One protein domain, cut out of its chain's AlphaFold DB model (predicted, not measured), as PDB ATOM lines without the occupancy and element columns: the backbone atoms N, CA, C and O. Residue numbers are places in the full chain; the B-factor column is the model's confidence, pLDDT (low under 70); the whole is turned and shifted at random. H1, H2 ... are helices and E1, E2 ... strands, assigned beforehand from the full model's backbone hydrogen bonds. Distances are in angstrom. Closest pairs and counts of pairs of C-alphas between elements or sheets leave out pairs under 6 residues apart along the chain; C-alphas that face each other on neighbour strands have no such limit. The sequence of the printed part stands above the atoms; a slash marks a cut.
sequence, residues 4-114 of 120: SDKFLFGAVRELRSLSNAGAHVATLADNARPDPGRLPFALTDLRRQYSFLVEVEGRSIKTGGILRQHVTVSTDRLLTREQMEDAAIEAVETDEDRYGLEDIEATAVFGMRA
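AT A GLANCE: This is residues 4 to 114 of the 120 residues of an uncharacterized protein of Planctomycetes bacterium RBG_13_63_9 (UniProt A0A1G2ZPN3). A strongly twisted sheet of three strands curls round one helix, H2, while a long helix, H1, packs its residues 18 to 27 mainly along edge strand E3 on the opposite face and sticks out with residues 4 to 14. The short H3 only grazes the sheet, and residues 28 to 49 form a long stretch with no named element. The 111 printed residues run H1, E1, E2, H2, H3, E3; the sheet's order is E2, E1, E3, antiparallel throughout, and the class is mixed, helices and strands. The whole is only just compact, close to loose, with a radius of gyration of the C-alphas of 15.6 A and spans of 47 by 34 by 26 A.

HOW THE PARTS SIT: Start at H1, residues 4 to 27, and look for its closest C-alphas to E3, residues 101 to 113: those of Gly 22 and Gly 111, 4.6 A apart. H1 is on the sheet at a height over the sheet of 9.9 A, over none of its strands, but only just, as 2 of its C-alphas fall on E3. Go on to E1, residues 50 to 60, the inner strand; beside E3 you find N 53 and O 110 within hydrogen-bond range at 2.8 A. E1 and E2, residues 66 to 75, are a hairpin, with N 54 and O 71 at 2.9 A. Next comes H2, residues 81 to 94, on the opposite face from H1; its closest C-alphas to E3 are those of Glu 85 and Ala 106, 5.1 A apart. E2, H2, H3, residues 96 to 99, and E3 make a split strand-helix-strand unit, two strands running the same way with E1 between them, its crossover right-handed. H1 and H3 are apart. In H2 every O i to N i+4 pair is within hydrogen-bond range, in H1 16 of 20 are, and H3 is too short for such a pair.

IN THESE COORDINATES: Find C-alpha 4 at (26.804, 5.430, -6.446); from there H1 runs 35.6 A to C-alpha 27. E1 begins at C-alpha 50, (38.195, -1.999, 22.907), and runs 29.5 A to residue 60; E2 runs 28.5 A from 66 to 75. H2 covers 20.0 A from 81 to 94, and the four-residue H3 follows at 96 to 99. E3 runs 28.9 A from 101, bends by 92 degrees at residue 104, and ends at C-alpha 113, (36.649, 1.439, 20.554).

THE WHOLE: The C-alphas of Lys 6 and Ile 61 are the two farthest apart, at 47.2 A. The printed part has no cut; the link from H1 to E1 is long, and the other links are tight. Mean pLDDT of the printed part is 86.2, and residues 4 to 6 and 13 to 22 are under 70.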
ATOM      1  N   SER A   4      25.798   6.441  -6.779       65.94
ATOM      2  CA  SER A   4      26.804   5.430  -6.446       65.94
ATOM      3  C   SER A   4      28.207   6.001  -6.217       65.94
ATOM      4  O   SER A   4      28.850   5.639  -5.239       65.94
ATOM      5  N   ASP A   5      28.685   6.926  -7.055       63.00
ATOM      6  CA  ASP A   5      30.093   7.353  -6.997       63.00
ATOM      7  C   ASP A   5      30.366   8.225  -5.768       63.00
ATOM      8  O   ASP A   5      31.363   8.040  -5.075       63.00
ATOM      9  N   LYS A   6      29.453   9.148  -5.440       69.44
ATOM     10  CA  LYS A   6      29.589  10.013  -4.254       69.44
ATOM     11  C   LYS A   6      29.550   9.213  -2.953       69.44
ATOM     12  O   LYS A   6      30.317   9.517  -2.043       69.44
ATOM     13  N   PHE A   7      28.688   8.200  -2.880       74.62
ATOM     14  CA  PHE A   7      28.629   7.289  -1.740       74.62
ATOM     15  C   PHE A   7      29.924   6.479  -1.617       74.62
ATOM     16  O   PHE A   7      30.510   6.428  -0.538       74.62
ATOM     17  N   LEU A   8      30.422   5.927  -2.729       72.81
ATOM     18  CA  LEU A   8      31.654   5.140  -2.739       72.81
ATOM     19  C   LEU A   8      32.871   5.985  -2.334       72.81
ATOM     20  O   LEU A   8      33.659   5.565  -1.493       72.81
ATOM     21  N   PHE A   9      33.004   7.205  -2.865       74.44
ATOM     22  CA  PHE A   9      34.075   8.127  -2.475       74.44
ATOM     23  C   PHE A   9      33.973   8.560  -1.009       74.44
ATOM     24  O   PHE A   9      35.002   8.670  -0.339       74.44
ATOM     25  N   GLY A  10      32.756   8.783  -0.502       70.00
ATOM     26  CA  GLY A  10      32.509   9.075   0.911       70.00
ATOM     27  C   GLY A  10      32.955   7.924   1.812       70.00
ATOM     28  O   GLY A  10      33.781   8.132   2.698       70.00
ATOM     29  N   ALA A  11      32.505   6.707   1.507       70.50
ATOM     30  CA  ALA A  11      32.864   5.499   2.242       70.50
ATOM     31  C   ALA A  11      34.376   5.228   2.203       70.50
ATOM     32  O   ALA A  11      34.982   4.964   3.237       70.50
ATOM     33  N   VAL A  12      35.023   5.363   1.040       71.06
ATOM     34  CA  VAL A  12      36.482   5.184   0.913       71.06
ATOM     35  C   VAL A  12      37.246   6.235   1.723       71.06
ATOM     36  O   VAL A  12      38.253   5.913   2.354       71.06
ATOM     37  N   ARG A  13      36.790   7.493   1.724       67.31
ATOM     38  CA  ARG A  13      37.420   8.564   2.509       67.31
ATOM     39  C   ARG A  13      37.287   8.310   4.008       67.31
ATOM     40  O   ARG A  13      38.266   8.478   4.732       67.31
ATOM     41  N   GLU A  14      36.106   7.903   4.457       67.38
ATOM     42  CA  GLU A  14      35.847   7.550   5.853       67.38
ATOM     43  C   GLU A  14      36.707   6.354   6.282       67.38
ATOM     44  O   GLU A  14      37.423   6.435   7.276       67.38
ATOM     45  N   LEU A  15      36.772   5.308   5.457       66.75
ATOM     46  CA  LEU A  15      37.566   4.107   5.719       66.75
ATOM     47  C   LEU A  15      39.075   4.399   5.772       66.75
ATOM     48  O   LEU A  15      39.771   3.891   6.649       66.75
ATOM     49  N   ARG A  16      39.586   5.285   4.906       67.50
ATOM     50  CA  ARG A  16      40.977   5.775   4.990       67.50
ATOM     51  C   ARG A  16      41.240   6.572   6.267       67.50
ATOM     52  O   ARG A  16      42.292   6.411   6.876       67.50
ATOM     53  N   SER A  17      40.297   7.419   6.681       60.25
ATOM     54  CA  SER A  17      40.416   8.188   7.924       60.25
ATOM     55  C   SER A  17      40.437   7.278   9.154       60.25
ATOM     56  O   SER A  17      41.222   7.517  10.069       60.25
ATOM     57  N   LEU A  18      39.608   6.232   9.162       65.81
ATOM     58  CA  LEU A  18      39.585   5.220  10.220       65.81
ATOM     59  C   LEU A  18      40.900   4.438  10.260       65.81
ATOM     60  O   LEU A  18      41.482   4.303  11.334       65.81
ATOM     61  N   SER A  19      41.393   4.005   9.093       67.38
ATOM     62  CA  SER A  19      42.667   3.287   8.950       67.38
ATOM     63  C   SER A  19      43.836   4.077   9.555       67.38
ATOM     64  O   SER A  19      44.573   3.565  10.393       67.38
ATOM     65  N   ASN A  20      43.937   5.372   9.240       68.19
ATOM     66  CA  ASN A  20      44.989   6.230   9.792       68.19
ATOM     67  C   ASN A  20      44.858   6.450  11.309       68.19
ATOM     68  O   ASN A  20      45.869   6.551  12.000       68.19
ATOM     69  N   ALA A  21      43.631   6.549  11.833       63.12
ATOM     70  CA  ALA A  21      43.395   6.805  13.254       63.12
ATOM     71  C   ALA A  21      43.764   5.599  14.132       63.12
ATOM     72  O   ALA A  21      44.437   5.760  15.150       63.12
ATOM     73  N   GLY A  22      43.372   4.388  13.732       68.00
ATOM     74  CA  GLY A  22      43.714   3.188  14.498       68.00
ATOM     75  C   GLY A  22      45.164   2.734  14.301       68.00
ATOM     76  O   GLY A  22      45.714   2.132  15.219       68.00
ATOM     77  N   ALA A  23      45.818   3.094  13.187       79.31
ATOM     78  CA  ALA A  23      47.228   2.771  12.925       79.31
ATOM     79  C   ALA A  23      48.225   3.470  13.870       79.31
ATOM     80  O   ALA A  23      49.393   3.095  13.927       79.31
ATOM     81  N   HIS A  24      47.784   4.462  14.656       81.56
ATOM     82  CA  HIS A  24      48.638   5.102  15.662       81.56
ATOM     83  C   HIS A  24      49.162   4.106  16.711       81.56
ATOM     84  O   HIS A  24      50.246   4.319  17.256       81.56
ATOM     85  N   VAL A  25      48.440   3.005  16.950       83.50
ATOM     86  CA  VAL A  25      48.857   1.941  17.877       83.50
ATOM     87  C   VAL A  25      50.246   1.393  17.527       83.50
ATOM     88  O   VAL A  25      51.075   1.268  18.424       83.50
ATOM     89  N   ALA A  26      50.551   1.208  16.238       86.00
ATOM     90  CA  ALA A  26      51.850   0.708  15.776       86.00
ATOM     91  C   ALA A  26      53.034   1.622  16.141       86.00
ATOM     92  O   ALA A  26      54.178   1.184  16.211       86.00
ATOM     93  N   THR A  27      52.764   2.907  16.387       87.25
ATOM     94  CA  THR A  27      53.791   3.920  16.690       87.25
ATOM     95  C   THR A  27      53.967   4.196  18.184       87.25
ATOM     96  O   THR A  27      54.776   5.046  18.556       87.25
ATOM     97  N   LEU A  28      53.192   3.534  19.048       88.00
ATOM     98  CA  LEU A  28      53.320   3.678  20.498       88.00
ATOM     99  C   LEU A  28      54.643   3.085  20.986       88.00
ATOM    100  O   LEU A  28      55.167   2.177  20.368       88.00
ATOM    101  N   ALA A  29      55.176   3.567  22.107       90.56
ATOM    102  CA  ALA A  29      56.215   2.829  22.826       90.56
ATOM    103  C   ALA A  29      55.604   1.604  23.533       90.56
ATOM    104  O   ALA A  29      54.411   1.613  23.835       90.56
ATOM    105  N   ASP A  30      56.420   0.605  23.878       89.25
ATOM    106  CA  ASP A  30      55.973  -0.673  24.473       89.25
ATOM    107  C   ASP A  30      55.052  -0.487  25.682       89.25
ATOM    108  O   ASP A  30      53.950  -1.031  25.744       89.25
ATOM    109  N   ASN A  31      55.456   0.400  26.592       92.75
ATOM    110  CA  ASN A  31      54.743   0.718  27.828       92.75
ATOM    111  C   ASN A  31      53.674   1.818  27.675       92.75
ATOM    112  O   ASN A  31      53.037   2.214  28.657       92.75
ATOM    113  N   ALA A  32      53.475   2.356  26.469       89.69
ATOM    114  CA  ALA A  32      52.500   3.411  26.221       89.69
ATOM    115  C   ALA A  32      51.126   2.828  25.875       89.69
ATOM    116  O   ALA A  32      51.005   1.809  25.199       89.69
ATOM    117  N   ARG A  33      50.070   3.513  26.323       93.06
ATOM    118  CA  ARG A  33      48.678   3.190  25.985       93.06
ATOM    119  C   ARG A  33      48.167   4.143  24.909       93.06
ATOM    120  O   ARG A  33      48.536   5.322  24.937       93.06
ATOM    121  N   PRO A  34      47.289   3.688  24.004       90.31
ATOM    122  CA  PRO A  34      46.646   4.589  23.067       90.31
ATOM    123  C   PRO A  34      45.729   5.560  23.812       90.31
ATOM    124  O   PRO A  34      45.039   5.188  24.763       90.31
ATOM    125  N   ASP A  35      45.684   6.802  23.336       88.62
ATOM    126  CA  ASP A  35      44.659   7.756  23.748       88.62
ATOM    127  C   ASP A  35      43.284   7.266  23.246       88.62
ATOM    128  O   ASP A  35      43.069   7.186  22.029       88.62
ATOM    129  N   PRO A  36      42.320   6.960  24.137       87.12
ATOM    130  CA  PRO A  36      41.006   6.470  23.732       87.12
ATOM    131  C   PRO A  36      40.220   7.474  22.886       87.12
ATOM    132  O   PRO A  36      39.304   7.058  22.179       87.12
ATOM    133  N   GLY A  37      40.531   8.774  22.940       86.94
ATOM    134  CA  GLY A  37      39.931   9.797  22.078       86.94
ATOM    135  C   GLY A  37      40.398   9.721  20.623       86.94
ATOM    136  O   GLY A  37      39.670  10.153  19.730       86.94
ATOM    137  N   ARG A  38      41.581   9.141  20.383       85.81
ATOM    138  CA  ARG A  38      42.167   8.954  19.046       85.81
ATOM    139  C   ARG A  38      41.775   7.633  18.397       85.81
ATOM    140  O   ARG A  38      41.929   7.493  17.188       85.81
ATOM    141  N   LEU A  39      41.261   6.685  19.180       88.12
ATOM    142  CA  LEU A  39      40.795   5.413  18.648       88.12
ATOM    143  C   LEU A  39      39.495   5.605  17.852       88.12
ATOM    144  O   LEU A  39      38.526   6.169  18.379       88.12
ATOM    145  N   PRO A  40      39.440   5.113  16.603       90.19
ATOM    146  CA  PRO A  40      38.219   5.127  15.823       90.19
ATOM    147  C   PRO A  40      37.132   4.289  16.497       90.19
ATOM    148  O   PRO A  40      37.399   3.288  17.168       90.19
ATOM    149  N   PHE A  41      35.881   4.692  16.293       89.25
ATOM    150  CA  PHE A  41      34.751   3.850  16.647       89.25
ATOM    151  C   PHE A  41      34.678   2.646  15.707       89.25
ATOM    152  O   PHE A  41      34.859   2.788  14.498       89.25
ATOM    153  N   ALA A  42      34.380   1.474  16.260       85.56
ATOM    154  CA  ALA A  42      34.094   0.294  15.463       85.56
ATOM    155  C   ALA A  42      32.825   0.506  14.621       85.56
ATOM    156  O   ALA A  42      31.847   1.103  15.077       85.56
ATOM    157  N   LEU A  43      32.854   0.015  13.379       79.50
ATOM    158  CA  LEU A  43      31.692   0.030  12.480       79.50
ATOM    159  C   LEU A  43      30.637  -1.003  12.902       79.50
ATOM    160  O   LEU A  43      29.442  -0.802  12.685       79.50
ATOM    161  N   THR A  44      31.094  -2.106  13.493       78.81
ATOM    162  CA  THR A  44      30.276  -3.196  14.025       78.81
ATOM    163  C   THR A  44      30.256  -3.166  15.546       78.81
ATOM    164  O   THR A  44      31.154  -2.610  16.181       78.81
ATOM    165  N   ASP A  45      29.260  -3.823  16.131       81.56
ATOM    166  CA  ASP A  45      29.116  -3.890  17.581       81.56
ATOM    167  C   ASP A  45      30.234  -4.746  18.181       81.56
ATOM    168  O   ASP A  45      30.467  -5.887  17.769       81.56
ATOM    169  N   LEU A  46      30.944  -4.176  19.154       84.69
ATOM    170  CA  LEU A  46      31.963  -4.889  19.912       84.69
ATOM    171  C   LEU A  46      31.348  -5.427  21.202       84.69
ATOM    172  O   LEU A  46      30.643  -4.717  21.915       84.69
ATOM    173  N   ARG A  47      31.689  -6.672  21.547       86.06
ATOM    174  CA  ARG A  47      31.335  -7.280  22.845       86.06
ATOM    175  C   ARG A  47      32.133  -6.708  24.021       86.06
ATOM    176  O   ARG A  47      31.837  -7.018  25.169       86.06
ATOM    177  N   ARG A  48      33.196  -5.962  23.726       90.94
ATOM    178  CA  ARG A  48      34.154  -5.388  24.671       90.94
ATOM    179  C   ARG A  48      34.390  -3.926  24.325       90.94
ATOM    180  O   ARG A  48      34.186  -3.528  23.178       90.94
ATOM    181  N   GLN A  49      34.839  -3.134  25.294       91.75
ATOM    182  CA  GLN A  49      35.022  -1.693  25.087       91.75
ATOM    183  C   GLN A  49      36.068  -1.355  24.007       91.75
ATOM    184  O   GLN A  49      35.918  -0.350  23.306       91.75
ATOM    185  N   TYR A  50      37.095  -2.190  23.848       93.00
ATOM    186  CA  TYR A  50      38.195  -1.999  22.907       93.00
ATOM    187  C   TYR A  50      38.496  -3.278  22.123       93.00
ATOM    188  O   TYR A  50      38.302  -4.393  22.613       93.00
ATOM    189  N   SER A  51      39.003  -3.100  20.905       93.50
ATOM    190  CA  SER A  51      39.469  -4.183  20.039       93.50
ATOM    191  C   SER A  51      40.757  -3.757  19.353       93.50
ATOM    192  O   SER A  51      40.787  -2.717  18.694       93.50
ATOM    193  N   PHE A  52      41.799  -4.568  19.484       94.06
ATOM    194  CA  PHE A  52      43.109  -4.335  18.890       94.06
ATOM    195  C   PHE A  52      43.411  -5.432  17.877       94.06
ATOM    196  O   PHE A  52      43.188  -6.609  18.151       94.06
ATOM    197  N   LEU A  53      43.875  -5.040  16.698       93.31
ATOM    198  CA  LEU A  53      44.373  -5.946  15.678       93.31
ATOM    199  C   LEU A  53      45.891  -6.006  15.816       93.31
ATOM    200  O   LEU A  53      46.553  -4.965  15.816       93.31
ATOM    201  N   VAL A  54      46.413  -7.217  15.920       94.25
ATOM    202  CA  VAL A  54      47.837  -7.498  16.081       94.25
ATOM    203  C   VAL A  54      48.244  -8.423  14.945       94.25
ATOM    204  O   VAL A  54      47.593  -9.443  14.715       94.25
ATOM    205  N   GLU A  55      49.262  -8.033  14.187       94.38
ATOM    206  CA  GLU A  55      49.888  -8.924  13.214       94.38
ATOM    207  C   GLU A  55      50.863  -9.826  13.964       94.38
ATOM    208  O   GLU A  55      51.636  -9.354  14.791       94.38
ATOM    209  N   VAL A  56      50.792 -11.122  13.698       93.56
ATOM    210  CA  VAL A  56      51.684 -12.132  14.249       93.56
ATOM    211  C   VAL A  56      52.417 -12.776  13.083       93.56
ATOM    212  O   VAL A  56      51.788 -13.336  12.178       93.56
ATOM    213  N   GLU A  57      53.738 -12.670  13.091       94.31
ATOM    214  CA  GLU A  57      54.633 -13.329  12.149       94.31
ATOM    215  C   GLU A  57      55.316 -14.494  12.861       94.31
ATOM    216  O   GLU A  57      55.744 -14.381  14.003       94.31
ATOM    217  N   GLY A  58      55.403 -15.634  12.191       92.88
ATOM    218  CA  GLY A  58      56.141 -16.777  12.703       92.88
ATOM    219  C   GLY A  58      56.430 -17.765  11.593       92.88
ATOM    220  O   GLY A  58      55.949 -17.644  10.459       92.88
ATOM    221  N   ARG A  59      57.213 -18.783  11.912       93.00
ATOM    222  CA  ARG A  59      57.498 -19.875  10.991       93.00
ATOM    223  C   ARG A  59      56.438 -20.958  11.127       93.00
ATOM    224  O   ARG A  59      56.091 -21.374  12.221       93.00
ATOM    225  N   SER A  60      55.905 -21.442  10.011       89.25
ATOM    226  CA  SER A  60      54.949 -22.544  10.033       89.25
ATOM    227  C   SER A  60      55.651 -23.860  10.348       89.25
ATOM    228  O   SER A  60      56.516 -24.294   9.587       89.25
ATOM    229  N   ILE A  61      55.180 -24.561  11.374       87.44
ATOM    230  CA  ILE A  61      55.683 -25.890  11.756       87.44
ATOM    231  C   ILE A  61      55.431 -26.920  10.635       87.44
ATOM    232  O   ILE A  61      56.194 -27.863  10.440       87.44
ATOM    233  N   LYS A  62      54.364 -26.732   9.844       86.50
ATOM    234  CA  LYS A  62      53.960 -27.674   8.783       86.50
ATOM    235  C   LYS A  62      54.778 -27.521   7.503       86.50
ATOM    236  O   LYS A  62      55.053 -28.514   6.836       86.50
ATOM    237  N   THR A  63      55.097 -26.287   7.118       87.81
ATOM    238  CA  THR A  63      55.713 -25.991   5.811       87.81
ATOM    239  C   THR A  63      57.128 -25.431   5.920       87.81
ATOM    240  O   THR A  63      57.838 -25.379   4.918       87.81
ATOM    241  N   GLY A  64      57.546 -24.997   7.111       87.81
ATOM    242  CA  GLY A  64      58.825 -24.342   7.369       87.81
ATOM    243  C   GLY A  64      58.943 -22.923   6.801       87.81
ATOM    244  O   GLY A  64      60.024 -22.339   6.903       87.81
ATOM    245  N   GLY A  65      57.886 -22.379   6.187       89.75
ATOM    246  CA  GLY A  65      57.853 -21.027   5.622       89.75
ATOM    247  C   GLY A  65      57.378 -19.972   6.620       89.75
ATOM    248  O   GLY A  65      56.714 -20.302   7.597       89.75
ATOM    249  N   ILE A  66      57.689 -18.701   6.353       90.88
ATOM    250  CA  ILE A  66      57.180 -17.569   7.140       90.88
ATOM    251  C   ILE A  66      55.696 -17.373   6.827       90.88
ATOM    252  O   ILE A  66      55.299 -17.313   5.659       90.88
ATOM    253  N   LEU A  67      54.884 -17.263   7.871       90.56
ATOM    254  CA  LEU A  67      53.454 -17.016   7.787       90.56
ATOM    255  C   LEU A  67      53.103 -15.802   8.650       90.56
ATOM    256  O   LEU A  67      53.541 -15.686   9.789       90.56
ATOM    257  N   ARG A  68      52.277 -14.915   8.090       91.38
ATOM    258  CA  ARG A  68      51.708 -13.765   8.795       91.38
ATOM    259  C   ARG A  68      50.226 -13.977   9.010       91.38
ATOM    260  O   ARG A  68      49.500 -14.297   8.065       91.38
ATOM    261  N   GLN A  69      49.776 -13.781  10.237       89.38
ATOM    262  CA  GLN A  69      48.376 -13.873  10.618       89.38
ATOM    263  C   GLN A  69      47.960 -12.637  11.403       89.38
ATOM    264  O   GLN A  69      48.784 -11.930  11.962       89.38
ATOM    265  N   HIS A  70      46.662 -12.367  11.430       91.56
ATOM    266  CA  HIS A  70      46.110 -11.273  12.213       91.56
ATOM    267  C   HIS A  70      45.282 -11.843  13.360       91.56
ATOM    268  O   HIS A  70      44.358 -12.631  13.141       91.56
ATOM    269  N   VAL A  71      45.595 -11.412  14.575       91.81
ATOM    270  CA  VAL A  71      44.902 -11.786  15.806       91.81
ATOM    271  C   VAL A  71      44.155 -10.567  16.331       91.81
ATOM    272  O   VAL A  71      44.653  -9.443  16.300       91.81
ATOM    273  N   THR A  72      42.917 -10.773  16.779       92.81
ATOM    274  CA  THR A  72      42.102  -9.704  17.367       92.81
ATOM    275  C   THR A  72      42.027  -9.873  18.877       92.81
ATOM    276  O   THR A  72      41.430 -10.830  19.366       92.81
ATOM    277  N   VAL A  73      42.568  -8.905  19.614       93.25
ATOM    278  CA  VAL A  73      42.537  -8.845  21.079       93.25
ATOM    279  C   VAL A  73      41.401  -7.918  21.516       93.25
ATOM    280  O   VAL A  73      41.451  -6.706  21.310       93.25
ATOM    281  N   SER A  74      40.350  -8.483  22.113       93.44
ATOM    282  CA  SER A  74      39.174  -7.737  22.594       93.44
ATOM    283  C   SER A  74      39.172  -7.617  24.117       93.44
ATOM    284  O   SER A  74      39.292  -8.621  24.816       93.44
ATOM    285  N   THR A  75      38.992  -6.407  24.650       94.56
ATOM    286  CA  THR A  75      39.180  -6.124  26.085       94.56
ATOM    287  C   THR A  75      38.376  -4.911  26.556       94.56
ATOM    288  O   THR A  75      38.075  -4.007  25.779       94.56
ATOM    289  N   ASP A  76      38.035  -4.871  27.844       93.62
ATOM    290  CA  ASP A  76      37.332  -3.739  28.466       93.62
ATOM    291  C   ASP A  76      38.285  -2.655  28.996       93.62
ATOM    292  O   ASP A  76      37.851  -1.613  29.471       93.62
ATOM    293  N   ARG A  77      39.601  -2.876  28.908       94.00
ATOM    294  CA  ARG A  77      40.626  -1.919  29.348       94.00
ATOM    295  C   ARG A  77      41.588  -1.575  28.221       94.00
ATOM    296  O   ARG A  77      41.909  -2.422  27.396       94.00
ATOM    297  N   LEU A  78      42.107  -0.349  28.235       93.44
ATOM    298  CA  LEU A  78      43.211   0.041  27.358       93.44
ATOM    299  C   LEU A  78      44.479  -0.717  27.748       93.44
ATOM    300  O   LEU A  78      44.950  -0.597  28.882       93.44
ATOM    301  N   LEU A  79      45.017  -1.465  26.794       94.38
ATOM    302  CA  LEU A  79      46.288  -2.166  26.917       94.38
ATOM    303  C   LEU A  79      47.437  -1.255  26.475       94.38
ATOM    304  O   LEU A  79      47.229  -0.299  25.721       94.38
ATOM    305  N   THR A  80      48.637  -1.525  26.980       95.25
ATOM    306  CA  THR A  80      49.870  -1.007  26.371       95.25
ATOM    307  C   THR A  80      50.176  -1.766  25.081       95.25
ATOM    308  O   THR A  80      49.557  -2.801  24.834       95.25
ATOM    309  N   ARG A  81      51.104  -1.271  24.251       93.38
ATOM    310  CA  ARG A  81      51.528  -1.997  23.042       93.38
ATOM    311  C   ARG A  81      52.031  -3.403  23.385       93.38
ATOM    312  O   ARG A  81      51.493  -4.367  22.856       93.38
ATOM    313  N   GLU A  82      52.940  -3.498  24.352       94.56
ATOM    314  CA  GLU A  82      53.489  -4.768  24.851       94.56
ATOM    315  C   GLU A  82      52.373  -5.725  25.293       94.56
ATOM    316  O   GLU A  82      52.288  -6.852  24.837       94.56
ATOM    317  N   GLN A  83      51.395  -5.235  26.064       96.38
ATOM    318  CA  GLN A  83      50.265  -6.055  26.507       96.38
ATOM    319  C   GLN A  83      49.354  -6.538  25.370       96.38
ATOM    320  O   GLN A  83      48.651  -7.532  25.545       96.38
ATOM    321  N   MET A  84      49.272  -5.810  24.252       95.00
ATOM    322  CA  MET A  84      48.522  -6.270  23.077       95.00
ATOM    323  C   MET A  84      49.279  -7.384  22.360       95.00
ATOM    324  O   MET A  84      48.661  -8.357  21.938       95.00
ATOM    325  N   GLU A  85      50.592  -7.217  22.221       95.50
ATOM    326  CA  GLU A  85      51.491  -8.149  21.544       95.50
ATOM    327  C   GLU A  85      51.620  -9.450  22.340       95.50
ATOM    328  O   GLU A  85      51.330 -10.512  21.793       95.50
ATOM    329  N   ASP A  86      51.874  -9.368  23.646       96.12
ATOM    330  CA  ASP A  86      51.917 -10.520  24.553       96.12
ATOM    331  C   ASP A  86      50.606 -11.313  24.527       96.12
ATOM    332  O   ASP A  86      50.613 -12.534  24.401       96.12
ATOM    333  N   ALA A  87      49.460 -10.625  24.586       95.00
ATOM    334  CA  ALA A  87      48.154 -11.282  24.538       95.00
ATOM    335  C   ALA A  87      47.891 -11.972  23.189       95.00
ATOM    336  O   ALA A  87      47.144 -12.951  23.128       95.00
ATOM    337  N   ALA A  88      48.461 -11.455  22.097       93.94
ATOM    338  CA  ALA A  88      48.363 -12.087  20.788       93.94
ATOM    339  C   ALA A  88      49.272 -13.317  20.684       93.94
ATOM    340  O   ALA A  88      48.827 -14.332  20.148       93.94
ATOM    341  N   ILE A  89      50.493 -13.244  21.223       94.19
ATOM    342  CA  ILE A  89      51.420 -14.381  21.303       94.19
ATOM    343  C   ILE A  89      50.796 -15.494  22.146       94.19
ATOM    344  O   ILE A  89      50.634 -16.603  21.646       94.19
ATOM    345  N   GLU A  90      50.317 -15.179  23.354       93.38
ATOM    346  CA  GLU A  90      49.661 -16.146  24.249       93.38
ATOM    347  C   GLU A  90      48.470 -16.835  23.561       93.38
ATOM    348  O   GLU A  90      48.288 -18.048  23.675       93.38
ATOM    349  N   ALA A  91      47.665 -16.084  22.801       90.31
ATOM    350  CA  ALA A  91      46.531 -16.641  22.065       90.31
ATOM    351  C   ALA A  91      46.950 -17.601  20.939       90.31
ATOM    352  O   ALA A  91      46.230 -18.561  20.661       90.31
ATOM    353  N   VAL A  92      48.085 -17.341  20.285       89.94
ATOM    354  CA  VAL A  92      48.633 -18.192  19.221       89.94
ATOM    355  C   VAL A  92      49.285 -19.442  19.804       89.94
ATOM    356  O   VAL A  92      49.035 -20.535  19.299       89.94
ATOM    357  N   GLU A  93      50.052 -19.297  20.883       89.44
ATOM    358  CA  GLU A  93      50.695 -20.408  21.596       89.44
ATOM    359  C   GLU A  93      49.672 -21.335  22.266       89.44
ATOM    360  O   GLU A  93      49.857 -22.546  22.310       89.44
ATOM    361  N   THR A  94      48.550 -20.801  22.754       88.94
ATOM    362  CA  THR A  94      47.496 -21.627  23.371       88.94
ATOM    363  C   THR A  94      46.745 -22.487  22.342       88.94
ATOM    364  O   THR A  94      46.151 -23.503  22.708       88.94
ATOM    365  N   ASP A  95      46.750 -22.101  21.063       86.06
ATOM    366  CA  ASP A  95      46.006 -22.764  19.984       86.06
ATOM    367  C   ASP A  95      46.954 -23.189  18.844       86.06
ATOM    368  O   ASP A  95      46.784 -22.832  17.670       86.06
ATOM    369  N   GLU A  96      47.983 -23.969  19.202       80.06
ATOM    370  CA  GLU A  96      48.981 -24.500  18.259       80.06
ATOM    371  C   GLU A  96      48.338 -25.266  17.091       80.06
ATOM    372  O   GLU A  96      48.809 -25.176  15.957       80.06
ATOM    373  N   ASP A  97      47.234 -25.981  17.329       81.25
ATOM    374  CA  ASP A  97      46.522 -26.740  16.294       81.25
ATOM    375  C   ASP A  97      45.981 -25.833  15.181       81.25
ATOM    376  O   ASP A  97      46.010 -26.188  13.990       81.25
ATOM    377  N   ARG A  98      45.490 -24.648  15.563       81.19
ATOM    378  CA  ARG A  98      44.933 -23.658  14.645       81.19
ATOM    379  C   ARG A  98      46.009 -22.845  13.946       81.19
ATOM    380  O   ARG A  98      45.886 -22.609  12.740       81.19
ATOM    381  N   TYR A  99      47.018 -22.387  14.682       81.44
ATOM    382  CA  TYR A  99      47.999 -21.439  14.155       81.44
ATOM    383  C   TYR A  99      49.267 -22.121  13.634       81.44
ATOM    384  O   TYR A  99      49.732 -21.769  12.547       81.44
ATOM    385  N   GLY A 100      49.781 -23.127  14.346       84.25
ATOM    386  CA  GLY A 100      50.937 -23.933  13.945       84.25
ATOM    387  C   GLY A 100      52.186 -23.105  13.639       84.25
ATOM    388  O   GLY A 100      52.825 -23.347  12.608       84.25
ATOM    389  N   LEU A 101      52.466 -22.107  14.481       88.50
ATOM    390  CA  LEU A 101      53.579 -21.166  14.352       88.50
ATOM    391  C   LEU A 101      54.646 -21.423  15.426       88.50
ATOM    392  O   LEU A 101      54.308 -21.710  16.566       88.50
ATOM    393  N   GLU A 102      55.913 -21.273  15.053       87.12
ATOM    394  CA  GLU A 102      57.085 -21.216  15.937       87.12
ATOM    395  C   GLU A 102      57.870 -19.914  15.676       87.12
ATOM    396  O   GLU A 102      57.633 -19.256  14.659       87.12
ATOM    397  N   ASP A 103      58.794 -19.543  16.572       87.81
ATOM    398  CA  ASP A 103      59.600 -18.308  16.488       87.81
ATOM    399  C   ASP A 103      58.735 -17.054  16.250       87.81
ATOM    400  O   ASP A 103      58.864 -16.355  15.244       87.81
ATOM    401  N   ILE A 104      57.788 -16.826  17.161       90.69
ATOM    402  CA  ILE A 104      56.699 -15.867  16.984       90.69
ATOM    403  C   ILE A 104      57.144 -14.445  17.348       90.69
ATOM    404  O   ILE A 104      57.708 -14.208  18.416       90.69
ATOM    405  N   GLU A 105      56.790 -13.486  16.498       92.62
ATOM    406  CA  GLU A 105      56.848 -12.052  16.770       92.62
ATOM    407  C   GLU A 105      55.459 -11.436  16.554       92.62
ATOM    408  O   GLU A 105      54.738 -11.796  15.620       92.62
ATOM    409  N   ALA A 106      55.065 -10.503  17.419       94.06
ATOM    410  CA  ALA A 106      53.789  -9.809  17.325       94.06
ATOM    411  C   ALA A 106      53.997  -8.300  17.199       94.06
ATOM    412  O   ALA A 106      54.887  -7.720  17.811       94.06
ATOM    413  N   THR A 107      53.157  -7.650  16.401       93.50
ATOM    414  CA  THR A 107      53.166  -6.200  16.207       93.50
ATOM    415  C   THR A 107      51.741  -5.674  16.259       93.50
ATOM    416  O   THR A 107      50.888  -6.043  15.443       93.50
ATOM    417  N   ALA A 108      51.450  -4.787  17.209       92.12
ATOM    418  CA  ALA A 108      50.135  -4.164  17.296       92.12
ATOM    419  C   ALA A 108      49.933  -3.175  16.134       92.12
ATOM    420  O   ALA A 108      50.614  -2.155  16.045       92.12
ATOM    421  N   VAL A 109      48.978  -3.447  15.241       91.19
ATOM    422  CA  VAL A 109      48.815  -2.675  13.994       91.19
ATOM    423  C   VAL A 109      47.668  -1.676  14.044       91.19
ATOM    424  O   VAL A 109      47.741  -0.623  13.411       91.19
ATOM    425  N   PHE A 110      46.590  -1.983  14.769       91.00
ATOM    426  CA  PHE A 110      45.375  -1.171  14.732       91.00
ATOM    427  C   PHE A 110      44.569  -1.270  16.026       91.00
ATOM    428  O   PHE A 110      44.518  -2.323  16.653       91.00
ATOM    429  N   GLY A 111      43.877  -0.198  16.412       91.50
ATOM    430  CA  GLY A 111      42.979  -0.191  17.569       91.50
ATOM    431  C   GLY A 111      41.633   0.460  17.280       91.50
ATOM    432  O   GLY A 111      41.543   1.394  16.486       91.50
ATOM    433  N   MET A 112      40.593  -0.013  17.963       92.38
ATOM    434  CA  MET A 112      39.217   0.485  17.876       92.38
ATOM    435  C   MET A 112      38.572   0.566  19.258       92.38
ATOM    436  O   MET A 112      38.951  -0.167  20.175       92.38
ATOM    437  N   ARG A 113      37.531   1.393  19.379       92.00
ATOM    438  CA  ARG A 113      36.649   1.439  20.554       92.00
ATOM    439  C   ARG A 113      35.183   1.205  20.188       92.00
ATOM    440  O   ARG A 113      34.752   1.529  19.082       92.00
ATOM    441  N   ALA A 114      34.411   0.683  21.131       89.56
ATOM    442  CA  ALA A 114      32.975   0.476  20.972       89.56
ATOM    443  C   ALA A 114      32.226   1.807  20.768       89.56
ATOM    444  O   ALA A 114      32.623   2.847  21.306       89.56
TER     445      ALA A 114